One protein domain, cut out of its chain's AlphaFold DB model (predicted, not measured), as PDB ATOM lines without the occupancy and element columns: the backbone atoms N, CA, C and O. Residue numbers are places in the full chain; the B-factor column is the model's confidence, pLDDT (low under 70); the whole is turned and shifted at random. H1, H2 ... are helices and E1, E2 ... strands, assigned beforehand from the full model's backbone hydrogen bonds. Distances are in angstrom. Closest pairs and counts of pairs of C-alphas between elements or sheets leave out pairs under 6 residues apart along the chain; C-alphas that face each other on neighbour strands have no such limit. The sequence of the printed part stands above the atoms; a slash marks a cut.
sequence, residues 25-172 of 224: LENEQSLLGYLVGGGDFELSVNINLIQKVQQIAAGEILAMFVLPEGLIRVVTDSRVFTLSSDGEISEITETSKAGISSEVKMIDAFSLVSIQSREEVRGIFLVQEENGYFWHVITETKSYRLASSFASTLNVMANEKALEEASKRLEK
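This is residues 25 to 172 of the 224 residues of an uncharacterized protein of Mesotoga sp. BH458_6_3_2_1 (UniProt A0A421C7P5). One twisted sheet of eight antiparallel strands makes the middle layer; it is built of two four-strand meanders side by side, joined along E1 and E5. H1 and H4 pack on one face as an antiparallel pair over the second meander, H3 covers the same part of the sheet from the other face, and H2 lies beyond H3 over E2. The printed part has 148 residues, with four named helices and eight named strands in the order H1, H2, E1 to E4, H3, E5 to E8, H4; the sheet runs E4, E3, E2, E1, E5, E6, E7, E8, and the class is mixed, helices and strands. The whole is compact and rounded, with a radius of gyration of the C-alphas of 14.0 A and spans of 33 by 33 by 32 A.

The printed part begins with H1, residues 25 to 36, and a short link leads to H2, residues 47 to 56; the two are apart and on opposite faces of the sheet. The strands E1, residues 61 to 67, E2, residues 71 to 76, E3, residues 79 to 83, and E4, residues 89 to 94, form a meander, each the antiparallel neighbour of the one before. In the hairpin of E1 and E2, N 65 and O 73 are 3.0 A apart, within hydrogen-bond range; in that of E3 and E4, N 80 and O 93 are at 2.8 A. H2 is on the sheet over E2, at a height of 8.4 A. H3, residues 106 to 117, is on the same face and touches H2 with its residues 107 to 111 alone; the closest C-alphas, of Ile 50 and Ile 107, are 6.8 A apart, and the tilt is a shallow 8 degrees, opposite ways. A second meander follows: E5, residues 121 to 129, E6, residues 132 to 139, E7, residues 142 to 147, and E8, residues 153 to 158. E5 is the antiparallel neighbour of E1, at 138 degrees between directions, with N 126 and O 62 within hydrogen-bond range at 2.7 A. In the hairpin of E5 and E6, N 127 and O 134 are within range at 2.8 A. H3 lies over E6 and E7, 8.6 A high and slantwise to the strands; the closest C-alphas of H3 and E6 are those of Ala 109 and Trp 135, 6.7 A apart. H1 lies over E5 and E6 at a height of 8.2 A. H4, residues 159 to 172, is on the same face as H1 and touches it, with the C-alphas of Leu 32 and Leu 163 closest at 5.5 A, at a shallow tilt of 29 degrees, opposite ways. In H1, H2, H3 and H4 every O i to N i+4 pair is within hydrogen-bond range.

H1 starts at C-alpha 25, (-37.723, -9.560, 26.179), and is 16.3 A long; H2 measures 14.6 A. E1 spans 16.8 A and E2 16.5 A, E3 13.1 A and E4 13.9 A. H3 measures 16.2 A. E5 starts at C-alpha 121, (-52.859, -15.228, 20.537), and spans 21.6 A; E6 spans 22.5 A, E7 16.9 A and E8 14.5 A. H4, 19.8 A long, ends at C-alpha 172, (-33.183, -3.330, 34.208).

The two C-alphas farthest apart, of Asp 86 and Lys 172, are 37.0 A apart. The printed part has no cut. The link from E4 to H3, 11 residues, is long. The mean pLDDT of the printed part is 88.5; residues 94 to 101 are under 70, of which 94 belongs to E4.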
ATOM      1  N   LEU A  25     -37.138 -10.776  25.627       89.50
ATOM      2  CA  LEU A  25     -37.723  -9.560  26.179       89.50
ATOM      3  C   LEU A  25     -37.858  -8.409  25.165       89.50
ATOM      4  O   LEU A  25     -38.890  -7.744  25.131       89.50
ATOM      5  N   GLU A  26     -36.858  -8.183  24.310       90.31
ATOM      6  CA  GLU A  26     -36.943  -7.177  23.237       90.31
ATOM      7  C   GLU A  26     -38.054  -7.517  22.241       90.31
ATOM      8  O   GLU A  26     -38.813  -6.649  21.807       90.31
ATOM      9  N   ASN A  27     -38.184  -8.803  21.907       91.88
ATOM     10  CA  ASN A  27     -39.226  -9.275  21.003       91.88
ATOM     11  C   ASN A  27     -40.629  -9.123  21.613       91.88
ATOM     12  O   ASN A  27     -41.561  -8.730  20.910       91.88
ATOM     13  N   GLU A  28     -40.774  -9.386  22.915       94.62
ATOM     14  CA  GLU A  28     -42.016  -9.135  23.653       94.62
ATOM     15  C   GLU A  28     -42.398  -7.648  23.590       94.62
ATOM     16  O   GLU A  28     -43.523  -7.305  23.211       94.62
ATOM     17  N   GLN A  29     -41.451  -6.758  23.911       95.19
ATOM     18  CA  GLN A  29     -41.667  -5.311  23.883       95.19
ATOM     19  C   GLN A  29     -42.051  -4.828  22.478       95.19
ATOM     20  O   GLN A  29     -42.967  -4.019  22.337       95.19
ATOM     21  N   SER A  30     -41.385  -5.339  21.441       94.31
ATOM     22  CA  SER A  30     -41.661  -4.996  20.044       94.31
ATOM     23  C   SER A  30     -43.089  -5.372  19.630       94.31
ATOM     24  O   SER A  30     -43.823  -4.526  19.110       94.31
ATOM     25  N   LEU A  31     -43.530  -6.601  19.936       96.12
ATOM     26  CA  LEU A  31     -44.898  -7.051  19.653       96.12
ATOM     27  C   LEU A  31     -45.937  -6.180  20.372       96.12
ATOM     28  O   LEU A  31     -46.910  -5.736  19.760       96.12
ATOM     29  N   LEU A  32     -45.728  -5.923  21.665       96.94
ATOM     30  CA  LEU A  32     -46.620  -5.082  22.461       96.94
ATOM     31  C   LEU A  32     -46.678  -3.652  21.918       96.94
ATOM     32  O   LEU A  32     -47.761  -3.083  21.815       96.94
ATOM     33  N   GLY A  33     -45.532  -3.090  21.526       96.38
ATOM     34  CA  GLY A  33     -45.438  -1.765  20.919       96.38
ATOM     35  C   GLY A  33     -46.250  -1.657  19.632       96.38
ATOM     36  O   GLY A  33     -46.960  -0.671  19.436       96.38
ATOM     37  N   TYR A  34     -46.200  -2.688  18.786       95.38
ATOM     38  CA  TYR A  34     -46.990  -2.742  17.559       95.38
ATOM     39  C   TYR A  34     -48.500  -2.785  17.839       95.38
ATOM     40  O   TYR A  34     -49.243  -1.975  17.284       95.38
ATOM     41  N   LEU A  35     -48.947  -3.666  18.741       95.06
ATOM     42  CA  LEU A  35     -50.365  -3.800  19.109       95.06
ATOM     43  C   LEU A  35     -50.919  -2.520  19.748       95.06
ATOM     44  O   LEU A  35     -51.967  -2.021  19.346       95.06
ATOM     45  N   VAL A  36     -50.187  -1.938  20.703       96.44
ATOM     46  CA  VAL A  36     -50.561  -0.671  21.357       96.44
ATOM     47  C   VAL A  36     -50.570   0.493  20.361       96.44
ATOM     48  O   VAL A  36     -51.365   1.423  20.488       96.44
ATOM     49  N   GLY A  37     -49.725   0.433  19.329       93.62
ATOM     50  CA  GLY A  37     -49.724   1.375  18.210       93.62
ATOM     51  C   GLY A  37     -50.941   1.271  17.282       93.62
ATOM     52  O   GLY A  37     -51.023   2.039  16.323       93.62
ATOM     53  N   GLY A  38     -51.877   0.351  17.542       90.75
ATOM     54  CA  GLY A  38     -53.033   0.075  16.688       90.75
ATOM     55  C   GLY A  38     -52.707  -0.824  15.496       90.75
ATOM     56  O   GLY A  38     -53.479  -0.867  14.538       90.75
ATOM     57  N   GLY A  39     -51.554  -1.497  15.528       89.75
ATOM     58  CA  GLY A  39     -51.209  -2.529  14.567       89.75
ATOM     59  C   GLY A  39     -52.135  -3.734  14.706       89.75
ATOM     60  O   GLY A  39     -52.505  -4.122  15.813       89.75
ATOM     61  N   ASP A  40     -52.494  -4.320  13.571       87.31
ATOM     62  CA  ASP A  40     -53.365  -5.489  13.495       87.31
ATOM     63  C   ASP A  40     -52.652  -6.607  12.733       87.31
ATOM     64  O   ASP A  40     -51.828  -6.350  11.853       87.31
ATOM     65  N   PHE A  41     -52.956  -7.851  13.083       87.56
ATOM     66  CA  PHE A  41     -52.347  -9.029  12.486       87.56
ATOM     67  C   PHE A  41     -53.417  -9.918  11.873       87.56
ATOM     68  O   PHE A  41     -54.308 -10.395  12.569       87.56
ATOM     69  N   GLU A  42     -53.253 -10.258  10.595       85.31
ATOM     70  CA  GLU A  42     -54.083 -11.292   9.961       85.31
ATOM     71  C   GLU A  42     -53.757 -12.704  10.474       85.31
ATOM     72  O   GLU A  42     -54.566 -13.622  10.347       85.31
ATOM     73  N   LEU A  43     -52.559 -12.898  11.035       89.12
ATOM     74  CA  LEU A  43     -52.103 -14.182  11.554       89.12
ATOM     75  C   LEU A  43     -52.180 -14.247  13.077       89.12
ATOM     76  O   LEU A  43     -52.041 -13.253  13.791       89.12
ATOM     77  N   SER A  44     -52.328 -15.471  13.572       92.50
ATOM     78  CA  SER A  44     -52.288 -15.802  14.990       92.50
ATOM     79  C   SER A  44     -51.423 -17.032  15.244       92.50
ATOM     80  O   SER A  44     -51.291 -17.939  14.411       92.50
ATOM     81  N   VAL A  45     -50.842 -17.077  16.437       93.69
ATOM     82  CA  VAL A  45     -50.269 -18.296  16.994       93.69
ATOM     83  C   VAL A  45     -51.429 -19.246  17.282       93.69
ATOM     84  O   VAL A  45     -52.318 -18.930  18.067       93.69
ATOM     85  N   ASN A  46     -51.430 -20.411  16.637       92.56
ATOM     86  CA  ASN A  46     -52.478 -21.416  16.796       92.56
ATOM     87  C   ASN A  46     -51.904 -22.792  17.153       92.56
ATOM     88  O   ASN A  46     -50.723 -23.072  16.940       92.56
ATOM     89  N   ILE A  47     -52.777 -23.671  17.653       93.38
ATOM     90  CA  ILE A  47     -52.419 -25.009  18.139       93.38
ATOM     91  C   ILE A  47     -51.658 -25.845  17.103       93.38
ATOM     92  O   ILE A  47     -50.652 -26.470  17.435       93.38
ATOM     93  N   ASN A  48     -52.099 -25.826  15.841       92.56
ATOM     94  CA  ASN A  48     -51.501 -26.634  14.781       92.56
ATOM     95  C   ASN A  48     -50.087 -26.151  14.472       92.56
ATOM     96  O   ASN A  48     -49.188 -26.958  14.239       92.56
ATOM     97  N   LEU A  49     -49.884 -24.834  14.486       91.25
ATOM     98  CA  LEU A  49     -48.573 -24.259  14.274       91.25
ATOM     99  C   LEU A  49     -47.634 -24.575  15.439       91.25
ATOM    100  O   LEU A  49     -46.526 -25.026  15.182       91.25
ATOM    101  N   ILE A  50     -48.077 -24.441  16.695       93.25
ATOM    102  CA  ILE A  50     -47.248 -24.806  17.857       93.25
ATOM    103  C   ILE A  50     -46.817 -26.277  17.760       93.25
ATOM    104  O   ILE A  50     -45.639 -26.583  17.922       93.25
ATOM    105  N   GLN A  51     -47.737 -27.185  17.426       91.81
ATOM    106  CA  GLN A  51     -47.425 -28.609  17.268       91.81
ATOM    107  C   GLN A  51     -46.436 -28.878  16.127       91.81
ATOM    108  O   GLN A  51     -45.502 -29.660  16.301       91.81
ATOM    109  N   LYS A  52     -46.606 -28.223  14.971       90.88
ATOM    110  CA  LYS A  52     -45.643 -28.307  13.860       90.88
ATOM    111  C   LYS A  52     -44.267 -27.819  14.295       90.88
ATOM    112  O   LYS A  52     -43.281 -28.518  14.082       90.88
ATOM    113  N   VAL A  53     -44.209 -26.657  14.945       90.38
ATOM    114  CA  VAL A  53     -42.970 -26.074  15.465       90.38
ATOM    115  C   VAL A  53     -42.297 -27.029  16.438       90.38
ATOM    116  O   VAL A  53     -41.110 -27.273  16.285       90.38
ATOM    117  N   GLN A  54     -43.028 -27.645  17.368       89.12
ATOM    118  CA  GLN A  54     -42.475 -28.623  18.312       89.12
ATOM    119  C   GLN A  54     -41.851 -29.852  17.633       89.12
ATOM    120  O   GLN A  54     -40.898 -30.412  18.165       89.12
ATOM    121  N   GLN A  55     -42.364 -30.279  16.476       88.12
ATOM    122  CA  GLN A  55     -41.813 -31.426  15.740       88.12
ATOM    123  C   GLN A  55     -40.509 -31.094  15.019       88.12
ATOM    124  O   GLN A  55     -39.650 -31.963  14.870       88.12
ATOM    125  N   ILE A  56     -40.378 -29.858  14.539       85.00
ATOM    126  CA  ILE A  56     -39.206 -29.431  13.772       85.00
ATOM    127  C   ILE A  56     -38.162 -28.743  14.645       85.00
ATOM    128  O   ILE A  56     -36.992 -28.757  14.268       85.00
ATOM    129  N   ALA A  57     -38.563 -28.131  15.768       80.00
ATOM    130  CA  ALA A  57     -37.725 -27.370  16.689       80.00
ATOM    131  C   ALA A  57     -36.610 -28.245  17.267       80.00
ATOM    132  O   ALA A  57     -36.852 -29.300  17.846       80.00
ATOM    133  N   ALA A  58     -35.372 -27.777  17.129       76.88
ATOM    134  CA  ALA A  58     -34.277 -28.269  17.942       76.88
ATOM    135  C   ALA A  58     -34.290 -27.453  19.239       76.88
ATOM    136  O   ALA A  58     -34.207 -26.229  19.174       76.88
ATOM    137  N   GLY A  59     -34.415 -28.119  20.388       81.62
ATOM    138  CA  GLY A  59     -34.361 -27.450  21.688       81.62
ATOM    139  C   GLY A  59     -35.707 -26.992  22.259       81.62
ATOM    140  O   GLY A  59     -36.771 -27.314  21.723       81.62
ATOM    141  N   GLU A  60     -35.663 -26.283  23.389       86.44
ATOM    142  CA  GLU A  60     -36.861 -25.742  24.044       86.44
ATOM    143  C   GLU A  60     -37.298 -24.447  23.352       86.44
ATOM    144  O   GLU A  60     -36.487 -23.558  23.098       86.44
ATOM    145  N   ILE A  61     -38.589 -24.336  23.029       91.00
ATOM    146  CA  ILE A  61     -39.148 -23.117  22.443       91.00
ATOM    147  C   ILE A  61     -39.267 -22.075  23.552       91.00
ATOM    148  O   ILE A  61     -39.970 -22.303  24.531       91.00
ATOM    149  N   LEU A  62     -38.610 -20.934  23.374       92.06
ATOM    150  CA  LEU A  62     -38.613 -19.817  24.315       92.06
ATOM    151  C   LEU A  62     -39.598 -18.733  23.893       92.06
ATOM    152  O   LEU A  62     -40.223 -18.117  24.745       92.06
ATOM    153  N   ALA A  63     -39.772 -18.492  22.595       94.50
ATOM    154  CA  ALA A  63     -40.781 -17.557  22.119       94.50
ATOM    155  C   ALA A  63     -41.350 -17.959  20.762       94.50
ATOM    156  O   ALA A  63     -40.685 -18.599  19.948       94.50
ATOM    157  N   MET A  64     -42.589 -17.556  20.516       95.25
ATOM    158  CA  MET A  64     -43.263 -17.709  19.235       95.25
ATOM    159  C   MET A  64     -44.265 -16.572  19.063       95.25
ATOM    160  O   MET A  64     -45.159 -16.423  19.894       95.25
ATOM    161  N   PHE A  65     -44.124 -15.762  18.015       95.75
ATOM    162  CA  PHE A  65     -44.928 -14.550  17.847       95.75
ATOM    163  C   PHE A  65     -45.052 -14.106  16.391       95.75
ATOM    164  O   PHE A  65     -44.224 -14.447  15.545       95.75
ATOM    165  N   VAL A  66     -46.111 -13.347  16.113       95.00
ATOM    166  CA  VAL A  66     -46.405 -12.806  14.785       95.00
ATOM    167  C   VAL A  66     -45.608 -11.523  14.553       95.00
ATOM    168  O   VAL A  66     -45.523 -10.657  15.424       95.00
ATOM    169  N   LEU A  67     -45.013 -11.414  13.370       92.25
ATOM    170  CA  LEU A  67     -44.284 -10.249  12.888       92.25
ATOM    171  C   LEU A  67     -45.185  -9.378  11.989       92.25
ATOM    172  O   LEU A  67     -46.057  -9.930  11.307       92.25
ATOM    173  N   PRO A  68     -44.997  -8.043  11.946       88.00
ATOM    174  CA  PRO A  68     -45.832  -7.130  11.149       88.00
ATOM    175  C   PRO A  68     -45.905  -7.464   9.654       88.00
ATOM    176  O   PRO A  68     -46.890  -7.161   8.990       88.00
ATOM    177  N   GLU A  69     -44.875  -8.112   9.119       86.06
ATOM    178  CA  GLU A  69     -44.799  -8.601   7.741       86.06
ATOM    179  C   GLU A  69     -45.673  -9.834   7.447       86.06
ATOM    180  O   GLU A  69     -45.660 -10.331   6.322       86.06
ATOM    181  N   GLY A  70     -46.432 -10.343   8.422       86.00
ATOM    182  CA  GLY A  70     -47.289 -11.517   8.233       86.00
ATOM    183  C   GLY A  70     -46.510 -12.833   8.257       86.00
ATOM    184  O   GLY A  70     -46.865 -13.786   7.566       86.00
ATOM    185  N   LEU A  71     -45.443 -12.890   9.052       90.94
ATOM    186  CA  LEU A  71     -44.657 -14.095   9.312       90.94
ATOM    187  C   LEU A  71     -44.637 -14.408  10.808       90.94
ATOM    188  O   LEU A  71     -45.030 -13.585  11.631       90.94
ATOM    189  N   ILE A  72     -44.182 -15.602  11.175       92.56
ATOM    190  CA  ILE A  72     -44.121 -16.050  12.567       92.56
ATOM    191  C   ILE A  72     -42.678 -16.342  12.931       92.56
ATOM    192  O   ILE A  72     -42.042 -17.221  12.353       92.56
ATOM    193  N   ARG A  73     -42.160 -15.603  13.909       93.12
ATOM    194  CA  ARG A  73     -40.824 -15.824  14.454       93.12
ATOM    195  C   ARG A  73     -40.906 -16.848  15.574       93.12
ATOM    196  O   ARG A  73     -41.767 -16.757  16.447       93.12
ATOM    197  N   VAL A  74     -39.977 -17.795  15.564       92.69
ATOM    198  CA  VAL A  74     -39.770 -18.779  16.623       92.69
ATOM    199  C   VAL A  74     -38.361 -18.617  17.172       92.69
ATOM    200  O   VAL A  74     -37.384 -18.617  16.425       92.69
ATOM    201  N   VAL A  75     -38.266 -18.516  18.491       90.88
ATOM    202  CA  VAL A  75     -37.017 -18.476  19.248       90.88
ATOM    203  C   VAL A  75     -36.956 -19.735  20.096       90.88
ATOM    204  O   VAL A  75     -37.879 -20.027  20.855       90.88
ATOM    205  N   THR A  76     -35.872 -20.484  19.967       88.25
ATOM    206  CA  THR A  76     -35.549 -21.636  20.815       88.25
ATOM    207  C   THR A  76     -34.255 -21.362  21.572       88.25
ATOM    208  O   THR A  76     -33.549 -20.403  21.268       88.25
ATOM    209  N   ASP A  77     -33.908 -22.224  22.520       83.25
ATOM    210  CA  ASP A  77     -32.627 -22.173  23.233       83.25
ATOM    211  C   ASP A  77     -31.386 -22.450  22.360       83.25
ATOM    212  O   ASP A  77     -30.258 -22.308  22.837       83.25
ATOM    213  N   SER A  78     -31.576 -22.867  21.105       79.56
ATOM    214  CA  SER A  78     -30.488 -23.251  20.195       79.56
ATOM    215  C   SER A  78     -30.511 -22.552  18.836       79.56
ATOM    216  O   SER A  78     -29.519 -22.591  18.106       79.56
ATOM    217  N   ARG A  79     -31.634 -21.936  18.463       83.94
ATOM    218  CA  ARG A  79     -31.801 -21.263  17.172       83.94
ATOM    219  C   ARG A  79     -33.008 -20.340  17.133       83.94
ATOM    220  O   ARG A  79     -33.989 -20.526  17.856       83.94
ATOM    221  N   VAL A  80     -32.979 -19.424  16.178       87.75
ATOM    222  CA  VAL A  80     -34.090 -18.556  15.795       87.75
ATOM    223  C   VAL A  80     -34.457 -18.842  14.346       87.75
ATOM    224  O   VAL A  80     -33.581 -18.997  13.502       87.75
ATOM    225  N   PHE A  81     -35.745 -18.944  14.040       88.38
ATOM    226  CA  PHE A  81     -36.209 -19.159  12.673       88.38
ATOM    227  C   PHE A  81     -37.563 -18.506  12.423       88.38
ATOM    228  O   PHE A  81     -38.302 -18.210  13.361       88.38
ATOM    229  N   THR A  82     -37.878 -18.267  11.154       90.31
ATOM    230  CA  THR A  82     -39.147 -17.660  10.726       90.31
ATOM    231  C   THR A  82     -39.942 -18.636   9.884       90.31
ATOM    232  O   THR A  82     -39.373 -19.380   9.083       90.31
ATOM    233  N   LEU A  83     -41.257 -18.609  10.058       88.94
ATOM    234  CA  LEU A  83     -42.219 -19.474   9.400       88.94
ATOM    235  C   LEU A  83     -43.314 -18.646   8.734       88.94
ATOM    236  O   LEU A  83     -43.717 -17.602   9.249       88.94
ATOM    237  N   SER A  84     -43.856 -19.159   7.643       85.56
ATOM    238  CA  SER A  84     -45.169 -18.763   7.135       85.56
ATOM    239  C   SER A  84     -46.302 -19.397   7.957       85.56
ATOM    240  O   SER A  84     -46.087 -20.249   8.825       85.56
ATOM    241  N   SER A  85     -47.542 -18.991   7.682       76.12
ATOM    242  CA  SER A  85     -48.744 -19.475   8.380       76.12
ATOM    243  C   SER A  85     -49.003 -20.981   8.226       76.12
ATOM    244  O   SER A  85     -49.595 -21.610   9.106       76.12
ATOM    245  N   ASP A  86     -48.532 -21.585   7.139       78.25
ATOM    246  CA  ASP A  86     -48.572 -23.025   6.879       78.25
ATOM    247  C   ASP A  86     -47.382 -23.792   7.488       78.25
ATOM    248  O   ASP A  86     -47.415 -25.028   7.545       78.25
ATOM    249  N   GLY A  87     -46.403 -23.082   8.054       75.06
ATOM    250  CA  GLY A  87     -45.254 -23.649   8.756       75.06
ATOM    251  C   GLY A  87     -44.041 -23.923   7.869       75.06
ATOM    252  O   GLY A  87     -43.169 -24.685   8.289       75.06
ATOM    253  N   GLU A  88     -43.962 -23.342   6.669       83.19
ATOM    254  CA  GLU A  88     -42.750 -23.410   5.850       83.19
ATOM    255  C   GLU A  88     -41.663 -22.481   6.404       83.19
ATOM    256  O   GLU A  88     -41.899 -21.311   6.708       83.19
ATOM    257  N   ILE A  89     -40.446 -23.012   6.557       81.69
ATOM    258  CA  ILE A  89     -39.315 -22.261   7.111       81.69
ATOM    259  C   ILE A  89     -38.746 -21.323   6.049       81.69
ATOM    260  O   ILE A  89     -38.336 -21.767   4.980       81.69
ATOM    261  N   SER A  90     -38.665 -20.036   6.384       74.31
ATOM    262  CA  SER A  90     -38.120 -18.993   5.506       74.31
ATOM    263  C   SER A  90     -36.695 -18.561   5.876       74.31
ATOM    264  O   SER A  90     -35.936 -18.153   5.004       74.31
ATOM    265  N   GLU A  91     -36.302 -18.653   7.150       76.00
ATOM    266  CA  GLU A  91     -34.994 -18.189   7.644       76.00
ATOM    267  C   GLU A  91     -34.578 -18.982   8.889       76.00
ATOM    268  O   GLU A  91     -35.446 -19.318   9.693       76.00
ATOM    269  N   ILE A  92     -33.279 -19.268   9.066       76.56
ATOM    270  CA  ILE A  92     -32.716 -19.930  10.258       76.56
ATOM    271  C   ILE A  92     -31.419 -19.226  10.682       76.56
ATOM    272  O   ILE A  92     -30.554 -18.949   9.852       76.56
ATOM    273  N   THR A  93     -31.253 -19.009  11.983       72.25
ATOM    274  CA  THR A  93     -30.029 -18.519  12.629       72.25
ATOM    275  C   THR A  93     -29.714 -19.391  13.843       72.25
ATOM    276  O   THR A  93     -30.587 -19.626  14.676       72.25
ATOM    277  N   GLU A  94     -28.484 -19.891  13.955       68.56
ATOM    278  CA  GLU A  94     -28.039 -20.680  15.114       68.56
ATOM    279  C   GLU A  94     -27.647 -19.769  16.285       68.56
ATOM    280  O   GLU A  94     -27.076 -18.698  16.081       68.56
ATOM    281  N   THR A  95     -27.939 -20.197  17.514       60.56
ATOM    282  CA  THR A  95     -27.580 -19.479  18.746       60.56
ATOM    283  C   THR A  95     -26.798 -20.383  19.696       60.56
ATOM    284  O   THR A  95     -26.829 -21.612  19.602       60.56
ATOM    285  N   SER A  96     -26.060 -19.780  20.630       54.59
ATOM    286  CA  SER A  96     -25.387 -20.521  21.695       54.59
ATOM    287  C   SER A  96     -26.414 -21.136  22.653       54.59
ATOM    288  O   SER A  96     -27.441 -20.548  22.976       54.59
ATOM    289  N   LYS A  97     -26.129 -22.365  23.086       53.12
ATOM    290  CA  LYS A  97     -27.036 -23.207  23.867       53.12
ATOM    291  C   LYS A  97     -27.209 -22.680  25.296       53.12
ATOM    292  O   LYS A  97     -26.276 -22.784  26.092       53.12
ATOM    293  N   ALA A  98     -28.409 -22.229  25.651       52.72
ATOM    294  CA  ALA A  98     -28.793 -21.936  27.032       52.72
ATOM    295  C   ALA A  98     -29.830 -22.965  27.505       52.72
ATOM    296  O   ALA A  98     -30.997 -22.875  27.162       52.72
ATOM    297  N   GLY A  99     -29.414 -23.980  28.268       55.25
ATOM    298  CA  GLY A  99     -30.326 -25.036  28.719       55.25
ATOM    299  C   GLY A  99     -31.390 -24.510  29.686       55.25
ATOM    300  O   GLY A  99     -31.130 -24.420  30.884       55.25
ATOM    301  N   ILE A 100     -32.577 -24.197  29.172       64.12
ATOM    302  CA  ILE A 100     -33.760 -23.808  29.948       64.12
ATOM    303  C   ILE A 100     -34.768 -24.957  29.852       64.12
ATOM    304  O   ILE A 100     -34.979 -25.504  28.774       64.12
ATOM    305  N   SER A 101     -35.350 -25.351  30.988       67.94
ATOM    306  CA  SER A 101     -36.388 -26.384  31.058       67.94
ATOM    307  C   SER A 101     -37.553 -25.897  31.909       67.94
ATOM    308  O   SER A 101     -37.375 -25.596  33.090       67.94
ATOM    309  N   SER A 102     -38.740 -25.829  31.312       74.56
ATOM    310  CA  SER A 102     -40.008 -25.494  31.974       74.56
ATOM    311  C   SER A 102     -40.878 -26.735  32.228       74.56
ATOM    312  O   SER A 102     -40.883 -27.667  31.419       74.56
ATOM    313  N   GLU A 103     -41.632 -26.767  33.336       81.94
ATOM    314  CA  GLU A 103     -42.613 -27.841  33.599       81.94
ATOM    315  C   GLU A 103     -43.895 -27.625  32.788       81.94
ATOM    316  O   GLU A 103     -44.379 -28.539  32.124       81.94
ATOM    317  N   VAL A 104     -44.407 -26.393  32.794       85.94
ATOM    318  CA  VAL A 104     -45.497 -25.942  31.927       85.94
ATOM    319  C   VAL A 104     -44.918 -25.668  30.551       85.94
ATOM    320  O   VAL A 104     -44.082 -24.775  30.400       85.94
ATOM    321  N   LYS A 105     -45.373 -26.396  29.533       92.12
ATOM    322  CA  LYS A 105     -44.903 -26.192  28.163       92.12
ATOM    323  C   LYS A 105     -45.685 -25.068  27.487       92.12
ATOM    324  O   LYS A 105     -46.808 -24.744  27.868       92.12
ATOM    325  N   MET A 106     -45.114 -24.503  26.419       93.88
ATOM    326  CA  MET A 106     -45.762 -23.462  25.603       93.88
ATOM    327  C   MET A 106     -47.201 -23.833  25.206       93.88
ATOM    328  O   MET A 106     -48.090 -22.987  25.228       93.88
ATOM    329  N   ILE A 107     -47.431 -25.105  24.868       94.12
ATOM    330  CA  ILE A 107     -48.746 -25.619  24.471       94.12
ATOM    331  C   ILE A 107     -49.784 -25.522  25.598       94.12
ATOM    332  O   ILE A 107     -50.954 -25.240  25.333       94.12
ATOM    333  N   ASP A 108     -49.357 -25.700  26.848       94.06
ATOM    334  CA  ASP A 108     -50.214 -25.613  28.028       94.06
ATOM    335  C   ASP A 108     -50.573 -24.152  28.305       94.06
ATOM    336  O   ASP A 108     -51.741 -23.826  28.520       94.06
ATOM    337  N   ALA A 109     -49.580 -23.257  28.221       95.00
ATOM    338  CA  ALA A 109     -49.781 -21.819  28.375       95.00
ATOM    339  C   ALA A 109     -50.716 -21.255  27.294       95.00
ATOM    340  O   ALA A 109     -51.662 -20.533  27.614       95.00
ATOM    341  N   PHE A 110     -50.498 -21.645  26.032       96.38
ATOM    342  CA  PHE A 110     -51.393 -21.334  24.919       96.38
ATOM    343  C   PHE A 110     -52.817 -21.802  25.219       96.38
ATOM    344  O   PHE A 110     -53.745 -21.001  25.209       96.38
ATOM    345  N   SER A 111     -52.982 -23.089  25.537       95.38
ATOM    346  CA  SER A 111     -54.302 -23.691  25.736       95.38
ATOM    347  C   SER A 111     -55.069 -23.013  26.868       95.38
ATOM    348  O   SER A 111     -56.254 -22.717  26.714       95.38
ATOM    349  N   LEU A 112     -54.397 -22.717  27.986       94.06
ATOM    350  CA  LEU A 112     -55.014 -22.032  29.117       94.06
ATOM    351  C   LEU A 112     -55.530 -20.648  28.713       94.06
ATOM    352  O   LEU A 112     -56.682 -20.315  28.991       94.06
ATOM    353  N   VAL A 113     -54.698 -19.857  28.035       95.25
ATOM    354  CA  VAL A 113     -55.051 -18.482  27.669       95.25
ATOM    355  C   VAL A 113     -56.091 -18.449  26.565       95.25
ATOM    356  O   VAL A 113     -57.076 -17.739  26.720       95.25
ATOM    357  N   SER A 114     -55.956 -19.255  25.512       93.75
ATOM    358  CA  SER A 114     -56.940 -19.306  24.423       93.75
ATOM    359  C   SER A 114     -58.342 -19.663  24.919       93.75
ATOM    360  O   SER A 114     -59.330 -19.109  24.437       93.75
ATOM    361  N   ILE A 115     -58.451 -20.551  25.913       93.12
ATOM    362  CA  ILE A 115     -59.741 -20.908  26.520       93.12
ATOM    363  C   ILE A 115     -60.288 -19.757  27.379       93.12
ATOM    364  O   ILE A 115     -61.491 -19.487  27.349       93.12
ATOM    365  N   GLN A 116     -59.429 -19.092  28.154       90.62
ATOM    366  CA  GLN A 116     -59.829 -18.017  29.066       90.62
ATOM    367  C   GLN A 116     -60.194 -16.719  28.335       90.62
ATOM    368  O   GLN A 116     -61.200 -16.095  28.676       90.62
ATOM    369  N   SER A 117     -59.389 -16.313  27.352       92.81
ATOM    370  CA  SER A 117     -59.520 -15.034  26.653       92.81
ATOM    371  C   SER A 117     -60.587 -15.072  25.567       92.81
ATOM    372  O   SER A 117     -61.333 -14.107  25.418       92.81
ATOM    373  N   ARG A 118     -60.683 -16.189  24.827       92.00
ATOM    374  CA  ARG A 118     -61.371 -16.266  23.523       92.00
ATOM    375  C   ARG A 118     -60.870 -15.227  22.505       92.00
ATOM    376  O   ARG A 118     -61.595 -14.898  21.572       92.00
ATOM    377  N   GLU A 119     -59.653 -14.731  22.692       94.06
ATOM    378  CA  GLU A 119     -58.952 -13.822  21.783       94.06
ATOM    379  C   GLU A 119     -57.862 -14.589  21.034       94.06
ATOM    380  O   GLU A 119     -57.334 -15.594  21.530       94.06
ATOM    381  N   GLU A 120     -57.495 -14.101  19.852       94.44
ATOM    382  CA  GLU A 120     -56.362 -14.654  19.129       94.44
ATOM    383  C   GLU A 120     -55.051 -14.357  19.862       94.44
ATOM    384  O   GLU A 120     -54.807 -13.252  20.354       94.44
ATOM    385  N   VAL A 121     -54.187 -15.370  19.940       97.00
ATOM    386  CA  VAL A 121     -52.859 -15.228  20.537       97.00
ATOM    387  C   VAL A 121     -51.912 -14.677  19.476       97.00
ATOM    388  O   VAL A 121     -51.734 -15.270  18.413       97.00
ATOM    389  N   ARG A 122     -51.288 -13.539  19.774       97.06
ATOM    390  CA  ARG A 122     -50.322 -12.857  18.902       97.06
ATOM    391  C   ARG A 122     -48.885 -13.246  19.223       97.06
ATOM    392  O   ARG A 122     -48.045 -13.277  18.328       97.06
ATOM    393  N   GLY A 123     -48.605 -13.611  20.470       97.19
ATOM    394  CA  GLY A 123     -47.294 -14.123  20.841       97.19
ATOM    395  C   GLY A 123     -47.259 -14.808  22.197       97.19
ATOM    396  O   GLY A 123     -48.115 -14.583  23.050       97.19
ATOM    397  N   ILE A 124     -46.263 -15.664  22.377       97.81
ATOM    398  CA  ILE A 124     -45.975 -16.387  23.613       97.81
ATOM    399  C   ILE A 124     -44.475 -16.289  23.872       97.81
ATOM    400  O   ILE A 124     -43.689 -16.612  22.983       97.81
ATOM    401  N   PHE A 125     -44.085 -15.878  25.075       96.38
ATOM    402  CA  PHE A 125     -42.699 -15.603  25.454       96.38
ATOM    403  C   PHE A 125     -42.392 -16.228  26.816       96.38
ATOM    404  O   PHE A 125     -43.164 -16.065  27.755       96.38
ATOM    405  N   LEU A 126     -41.270 -16.932  26.943       93.88
ATOM    406  CA  LEU A 126     -40.732 -17.425  28.205       93.88
ATOM    407  C   LEU A 126     -39.751 -16.386  28.746       93.88
ATOM    408  O   LEU A 126     -38.579 -16.352  28.373       93.88
ATOM    409  N   VAL A 127     -40.249 -15.514  29.611       90.94
ATOM    410  CA  VAL A 127     -39.510 -14.360  30.120       90.94
ATOM    411  C   VAL A 127     -38.856 -14.718  31.446       90.94
ATOM    412  O   VAL A 127     -39.502 -15.263  32.345       90.94
ATOM    413  N   GLN A 128     -37.563 -14.418  31.577       86.19
ATOM    414  CA  GLN A 128     -36.862 -14.520  32.850       86.19
ATOM    415  C   GLN A 128     -37.182 -13.295  33.709       86.19
ATOM    416  O   GLN A 128     -36.906 -12.161  33.325       86.19
ATOM    417  N   GLU A 129     -37.733 -13.530  34.892       84.44
ATOM    418  CA  GLU A 129     -37.930 -12.518  35.924       84.44
ATOM    419  C   GLU A 129     -37.120 -12.887  37.180       84.44
ATOM    420  O   GLU A 129     -36.522 -13.962  37.262       84.44
ATOM    421  N   GLU A 130     -37.103 -12.010  38.189       77.62
ATOM    422  CA  GLU A 130     -36.310 -12.193  39.423       77.62
ATOM    423  C   GLU A 130     -36.544 -13.545  40.116       77.62
ATOM    424  O   GLU A 130     -35.620 -14.130  40.671       77.62
ATOM    425  N   ASN A 131     -37.779 -14.050  40.053       75.44
ATOM    426  CA  ASN A 131     -38.224 -15.249  40.766       75.44
ATOM    427  C   ASN A 131     -38.391 -16.474  39.849       75.44
ATOM    428  O   ASN A 131     -39.118 -17.405  40.195       75.44
ATOM    429  N   GLY A 132     -37.752 -16.471  38.675       84.88
ATOM    430  CA  GLY A 132     -37.767 -17.581  37.721       84.88
ATOM    431  C   GLY A 132     -38.383 -17.216  36.374       84.88
ATOM    432  O   GLY A 132     -38.505 -16.045  36.024       84.88
ATOM    433  N   TYR A 133     -38.758 -18.235  35.603       89.06
ATOM    434  CA  TYR A 133     -39.303 -18.057  34.259       89.06
ATOM    435  C   TYR A 133     -40.832 -18.010  34.269       89.06
ATOM    436  O   TYR A 133     -41.492 -18.797  34.957       89.06
ATOM    437  N   PHE A 134     -41.403 -17.123  33.461       93.00
ATOM    438  CA  PHE A 134     -42.843 -16.948  33.324       93.00
ATOM    439  C   PHE A 134     -43.239 -16.926  31.854       93.00
ATOM    440  O   PHE A 134     -42.568 -16.320  31.024       93.00
ATOM    441  N   TRP A 135     -44.349 -17.588  31.533       96.00
ATOM    442  CA  TRP A 135     -44.955 -17.484  30.214       96.00
ATOM    443  C   TRP A 135     -45.763 -16.197  30.141       96.00
ATOM    444  O   TRP A 135     -46.704 -16.005  30.913       96.00
ATOM    445  N   HIS A 136     -45.401 -15.327  29.211       97.38
ATOM    446  CA  HIS A 136     -46.164 -14.153  28.830       97.38
ATOM    447  C   HIS A 136     -46.885 -14.475  27.526       97.38
ATOM    448  O   HIS A 136     -46.255 -14.693  26.494       97.38
ATOM    449  N   VAL A 137     -48.210 -14.563  27.584       98.06
ATOM    450  CA  VAL A 137     -49.060 -14.816  26.421       98.06
ATOM    451  C   VAL A 137     -49.787 -13.529  26.080       98.06
ATOM    452  O   VAL A 137     -50.564 -13.015  26.885       98.06
ATOM    453  N   ILE A 138     -49.525 -13.014  24.890       98.12
ATOM    454  CA  ILE A 138     -50.052 -11.750  24.394       98.12
ATOM    455  C   ILE A 138     -51.164 -12.054  23.399       98.12
ATOM    456  O   ILE A 138     -50.983 -12.814  22.445       98.12
ATOM    457  N   THR A 139     -52.317 -11.453  23.642       97.25
ATOM    458  CA  THR A 139     -53.497 -11.488  22.775       97.25
ATOM    459  C   THR A 139     -53.715 -10.121  22.135       97.25
ATOM    460  O   THR A 139     -52.950  -9.186  22.385       97.25
ATOM    461  N   GLU A 140     -54.752  -9.992  21.311       93.94
ATOM    462  CA  GLU A 140     -55.132  -8.722  20.682       93.94
ATOM    463  C   GLU A 140     -55.217  -7.564  21.679       93.94
ATOM    464  O   GLU A 140     -54.702  -6.482  21.400       93.94
ATOM    465  N   THR A 141     -55.820  -7.789  22.852       94.56
ATOM    466  CA  THR A 141     -56.101  -6.696  23.797       94.56
ATOM    467  C   THR A 141     -55.427  -6.846  25.159       94.56
ATOM    468  O   THR A 141     -55.296  -5.861  25.896       94.56
ATOM    469  N   LYS A 142     -55.010  -8.064  25.528       97.25
ATOM    470  CA  LYS A 142     -54.485  -8.369  26.867       97.25
ATOM    471  C   LYS A 142     -53.227  -9.225  26.852       97.25
ATOM    472  O   LYS A 142     -53.041 -10.085  25.991       97.25
ATOM    473  N   SER A 143     -52.465  -9.098  27.928       97.75
ATOM    474  CA  SER A 143     -51.332  -9.956  28.252       97.75
ATOM    475  C   SER A 143     -51.614 -10.774  29.503       97.75
ATOM    476  O   SER A 143     -52.128 -10.266  30.506       97.75
ATOM    477  N   TYR A 144     -51.242 -12.045  29.449       97.19
ATOM    478  CA  TYR A 144     -51.421 -13.029  30.507       97.19
ATOM    479  C   TYR A 144     -50.047 -13.492  30.975       97.19
ATOM    480  O   TYR A 144     -49.226 -13.906  30.162       97.19
ATOM    481  N   ARG A 145     -49.809 -13.463  32.286       95.69
ATOM    482  CA  ARG A 145     -48.586 -13.979  32.908       95.69
ATOM    483  C   ARG A 145     -48.892 -15.272  33.649       95.69
ATOM    484  O   ARG A 145     -49.747 -15.284  34.539       95.69
ATOM    485  N   LEU A 146     -48.179 -16.341  33.314       93.50
ATOM    486  CA  LEU A 146     -48.342 -17.674  33.886       93.50
ATOM    487  C   LEU A 146     -47.009 -18.168  34.451       93.50
ATOM    488  O   LEU A 146     -45.950 -17.898  33.887       93.50
ATOM    489  N   ALA A 147     -47.047 -18.915  35.553       89.00
ATOM    490  CA  ALA A 147     -45.844 -19.581  36.049       89.00
ATOM    491  C   ALA A 147     -45.395 -20.682  35.078       89.00
ATOM    492  O   ALA A 147     -46.211 -21.468  34.605       89.00
ATOM    493  N   SER A 148     -44.088 -20.782  34.820       87.50
ATOM    494  CA  SER A 148     -43.532 -21.923  34.070       87.50
ATOM    495  C   SER A 148     -43.450 -23.212  34.902       87.50
ATOM    496  O   SER A 148     -43.258 -24.289  34.345       87.50
ATOM    497  N   SER A 149     -43.613 -23.116  36.226       87.38
ATOM    498  CA  SER A 149     -43.600 -24.241  37.173       87.38
ATOM    499  C   SER A 149     -44.988 -24.781  37.519       87.38
ATOM    500  O   SER A 149     -45.108 -25.865  38.073       87.38
ATOM    501  N   PHE A 150     -46.060 -24.035  37.237       84.62
ATOM    502  CA  PHE A 150     -47.421 -24.483  37.517       84.62
ATOM    503  C   PHE A 150     -48.414 -23.826  36.568       84.62
ATOM    504  O   PHE A 150     -48.368 -22.615  36.351       84.62
ATOM    505  N   ALA A 151     -49.331 -24.622  36.017       77.81
ATOM    506  CA  ALA A 151     -50.296 -24.186  35.014       77.81
ATOM    507  C   ALA A 151     -51.411 -23.323  35.633       77.81
ATOM    508  O   ALA A 151     -52.556 -23.749  35.775       77.81
ATOM    509  N   SER A 152     -51.069 -22.094  36.017       77.31
ATOM    510  CA  SER A 152     -52.011 -21.101  36.518       77.31
ATOM    511  C   SER A 152     -51.671 -19.718  35.996       77.31
ATOM    512  O   SER A 152     -50.523 -19.269  36.055       77.31
ATOM    513  N   THR A 153     -52.710 -19.012  35.562       76.94
ATOM    514  CA  THR A 153     -52.645 -17.576  35.309       76.94
ATOM    515  C   THR A 153     -52.415 -16.868  36.636       76.94
ATOM    516  O   THR A 153     -53.183 -17.038  37.582       76.94
ATOM    517  N   LEU A 154     -51.336 -16.096  36.714       83.12
ATOM    518  CA  LEU A 154     -50.986 -15.310  37.892       83.12
ATOM    519  C   LEU A 154     -51.448 -13.862  37.758       83.12
ATOM    520  O   LEU A 154     -51.775 -13.228  38.757       83.12
ATOM    521  N   ASN A 155     -51.451 -13.332  36.535       92.12
ATOM    522  CA  ASN A 155     -51.822 -11.949  36.273       92.12
ATOM    523  C   ASN A 155     -52.388 -11.781  34.857       92.12
ATOM    524  O   ASN A 155     -51.954 -12.468  33.932       92.12
ATOM    525  N   VAL A 156     -53.323 -10.843  34.699       96.38
ATOM    526  CA  VAL A 156     -53.886 -10.422  33.410       96.38
ATOM    527  C   VAL A 156     -53.905  -8.902  33.376       96.38
ATOM    528  O   VAL A 156     -54.395  -8.264  34.310       96.38
ATOM    529  N   MET A 157     -53.385  -8.310  32.308       96.88
ATOM    530  CA  MET A 157     -53.306  -6.859  32.151       96.88
ATOM    531  C   MET A 157     -53.581  -6.425  30.712       96.88
ATOM    532  O   MET A 157     -53.512  -7.236  29.795       96.88
ATOM    533  N   ALA A 158     -53.896  -5.144  30.528       97.88
ATOM    534  CA  ALA A 158     -53.997  -4.543  29.201       97.88
ATOM    535  C   ALA A 158     -52.612  -4.437  28.539       97.88
ATOM    536  O   ALA A 158     -51.604  -4.289  29.242       97.88
ATOM    537  N   ASN A 159     -52.573  -4.482  27.207       97.50
ATOM    538  CA  ASN A 159     -51.327  -4.460  26.436       97.50
ATOM    539  C   ASN A 159     -50.493  -3.191  26.688       97.50
ATOM    540  O   ASN A 159     -49.270  -3.276  26.747       97.50
ATOM    541  N   GLU A 160     -51.119  -2.039  26.943       97.19
ATOM    542  CA  GLU A 160     -50.423  -0.785  27.269       97.19
ATOM    543  C   GLU A 160     -49.620  -0.908  28.562       97.19
ATOM    544  O   GLU A 160     -48.467  -0.482  28.644       97.19
ATOM    545  N   LYS A 161     -50.221  -1.534  29.580       97.56
ATOM    546  CA  LYS A 161     -49.550  -1.766  30.858       97.56
ATOM    547  C   LYS A 161     -48.454  -2.818  30.707       97.56
ATOM    548  O   LYS A 161     -47.370  -2.640  31.254       97.56
ATOM    549  N   ALA A 162     -48.715  -3.882  29.949       96.81
ATOM    550  CA  ALA A 162     -47.708  -4.898  29.662       96.81
ATOM    551  C   ALA A 162     -46.484  -4.295  28.961       96.81
ATOM    552  O   ALA A 162     -45.358  -4.607  29.337       96.81
ATOM    553  N   LEU A 163     -46.700  -3.386  28.005       96.94
ATOM    554  CA  LEU A 163     -45.637  -2.677  27.293       96.94
ATOM    555  C   LEU A 163     -44.791  -1.818  28.237       96.94
ATOM    556  O   LEU A 163     -43.560  -1.827  28.153       96.94
ATOM    557  N   GLU A 164     -45.436  -1.089  29.150       95.56
ATOM    558  CA  GLU A 164     -44.737  -0.299  30.166       95.56
ATOM    559  C   GLU A 164     -43.867  -1.195  31.058       95.56
ATOM    560  O   GLU A 164     -42.699  -0.888  31.303       95.56
ATOM    561  N   GLU A 165     -44.405  -2.324  31.527       94.81
ATOM    562  CA  GLU A 165     -43.639  -3.252  32.356       94.81
ATOM    563  C   GLU A 165     -42.500  -3.927  31.568       94.81
ATOM    564  O   GLU A 165     -41.397  -4.050  32.096       94.81
ATOM    565  N   ALA A 166     -42.726  -4.346  30.318       92.56
ATOM    566  CA  ALA A 166     -41.693  -4.927  29.454       92.56
ATOM    567  C   ALA A 166     -40.545  -3.936  29.209       92.56
ATOM    568  O   ALA A 166     -39.376  -4.301  29.322       92.56
ATOM    569  N   SER A 167     -40.871  -2.660  28.992       92.50
ATOM    570  CA  SER A 167     -39.878  -1.590  28.834       92.50
ATOM    571  C   SER A 167     -39.030  -1.407  30.094       92.50
ATOM    572  O   SER A 167     -37.807  -1.359  30.013       92.50
ATOM    573  N   LYS A 168     -39.658  -1.404  31.277       91.44
ATOM    574  CA  LYS A 168     -38.935  -1.340  32.561       91.44
ATOM    575  C   LYS A 168     -38.038  -2.555  32.792       91.44
ATOM    576  O   LYS A 168     -36.946  -2.414  33.336       91.44
ATOM    577  N   ARG A 169     -38.492  -3.755  32.410       88.88
ATOM    578  CA  ARG A 169     -37.672  -4.975  32.487       88.88
ATOM    579  C   ARG A 169     -36.445  -4.854  31.585       88.88
ATOM    580  O   ARG A 169     -35.363  -5.236  32.017       88.88
ATOM    581  N   LEU A 170     -36.603  -4.298  30.382       87.50
ATOM    582  CA  LEU A 170     -35.504  -4.133  29.432       87.50
ATOM    583  C   LEU A 170     -34.470  -3.114  29.925       87.50
ATOM    584  O   LEU A 170     -33.279  -3.368  29.820       87.50
ATOM    585  N   GLU A 171     -34.904  -2.016  30.549       86.12
ATOM    586  CA  GLU A 171     -33.997  -1.054  31.199       86.12
ATOM    587  C   GLU A 171     -33.211  -1.667  32.370       86.12
ATOM    588  O   GLU A 171     -32.086  -1.259  32.654       86.12
ATOM    589  N   LYS A 172     -33.808  -2.637  33.075       82.75
ATOM    590  CA  LYS A 172     -33.183  -3.330  34.208       82.75
ATOM    591  C   LYS A 172     -32.278  -4.486  33.777       82.75
ATOM    592  O   LYS A 172     -31.435  -4.908  34.571       82.75
TER     593      LYS A 172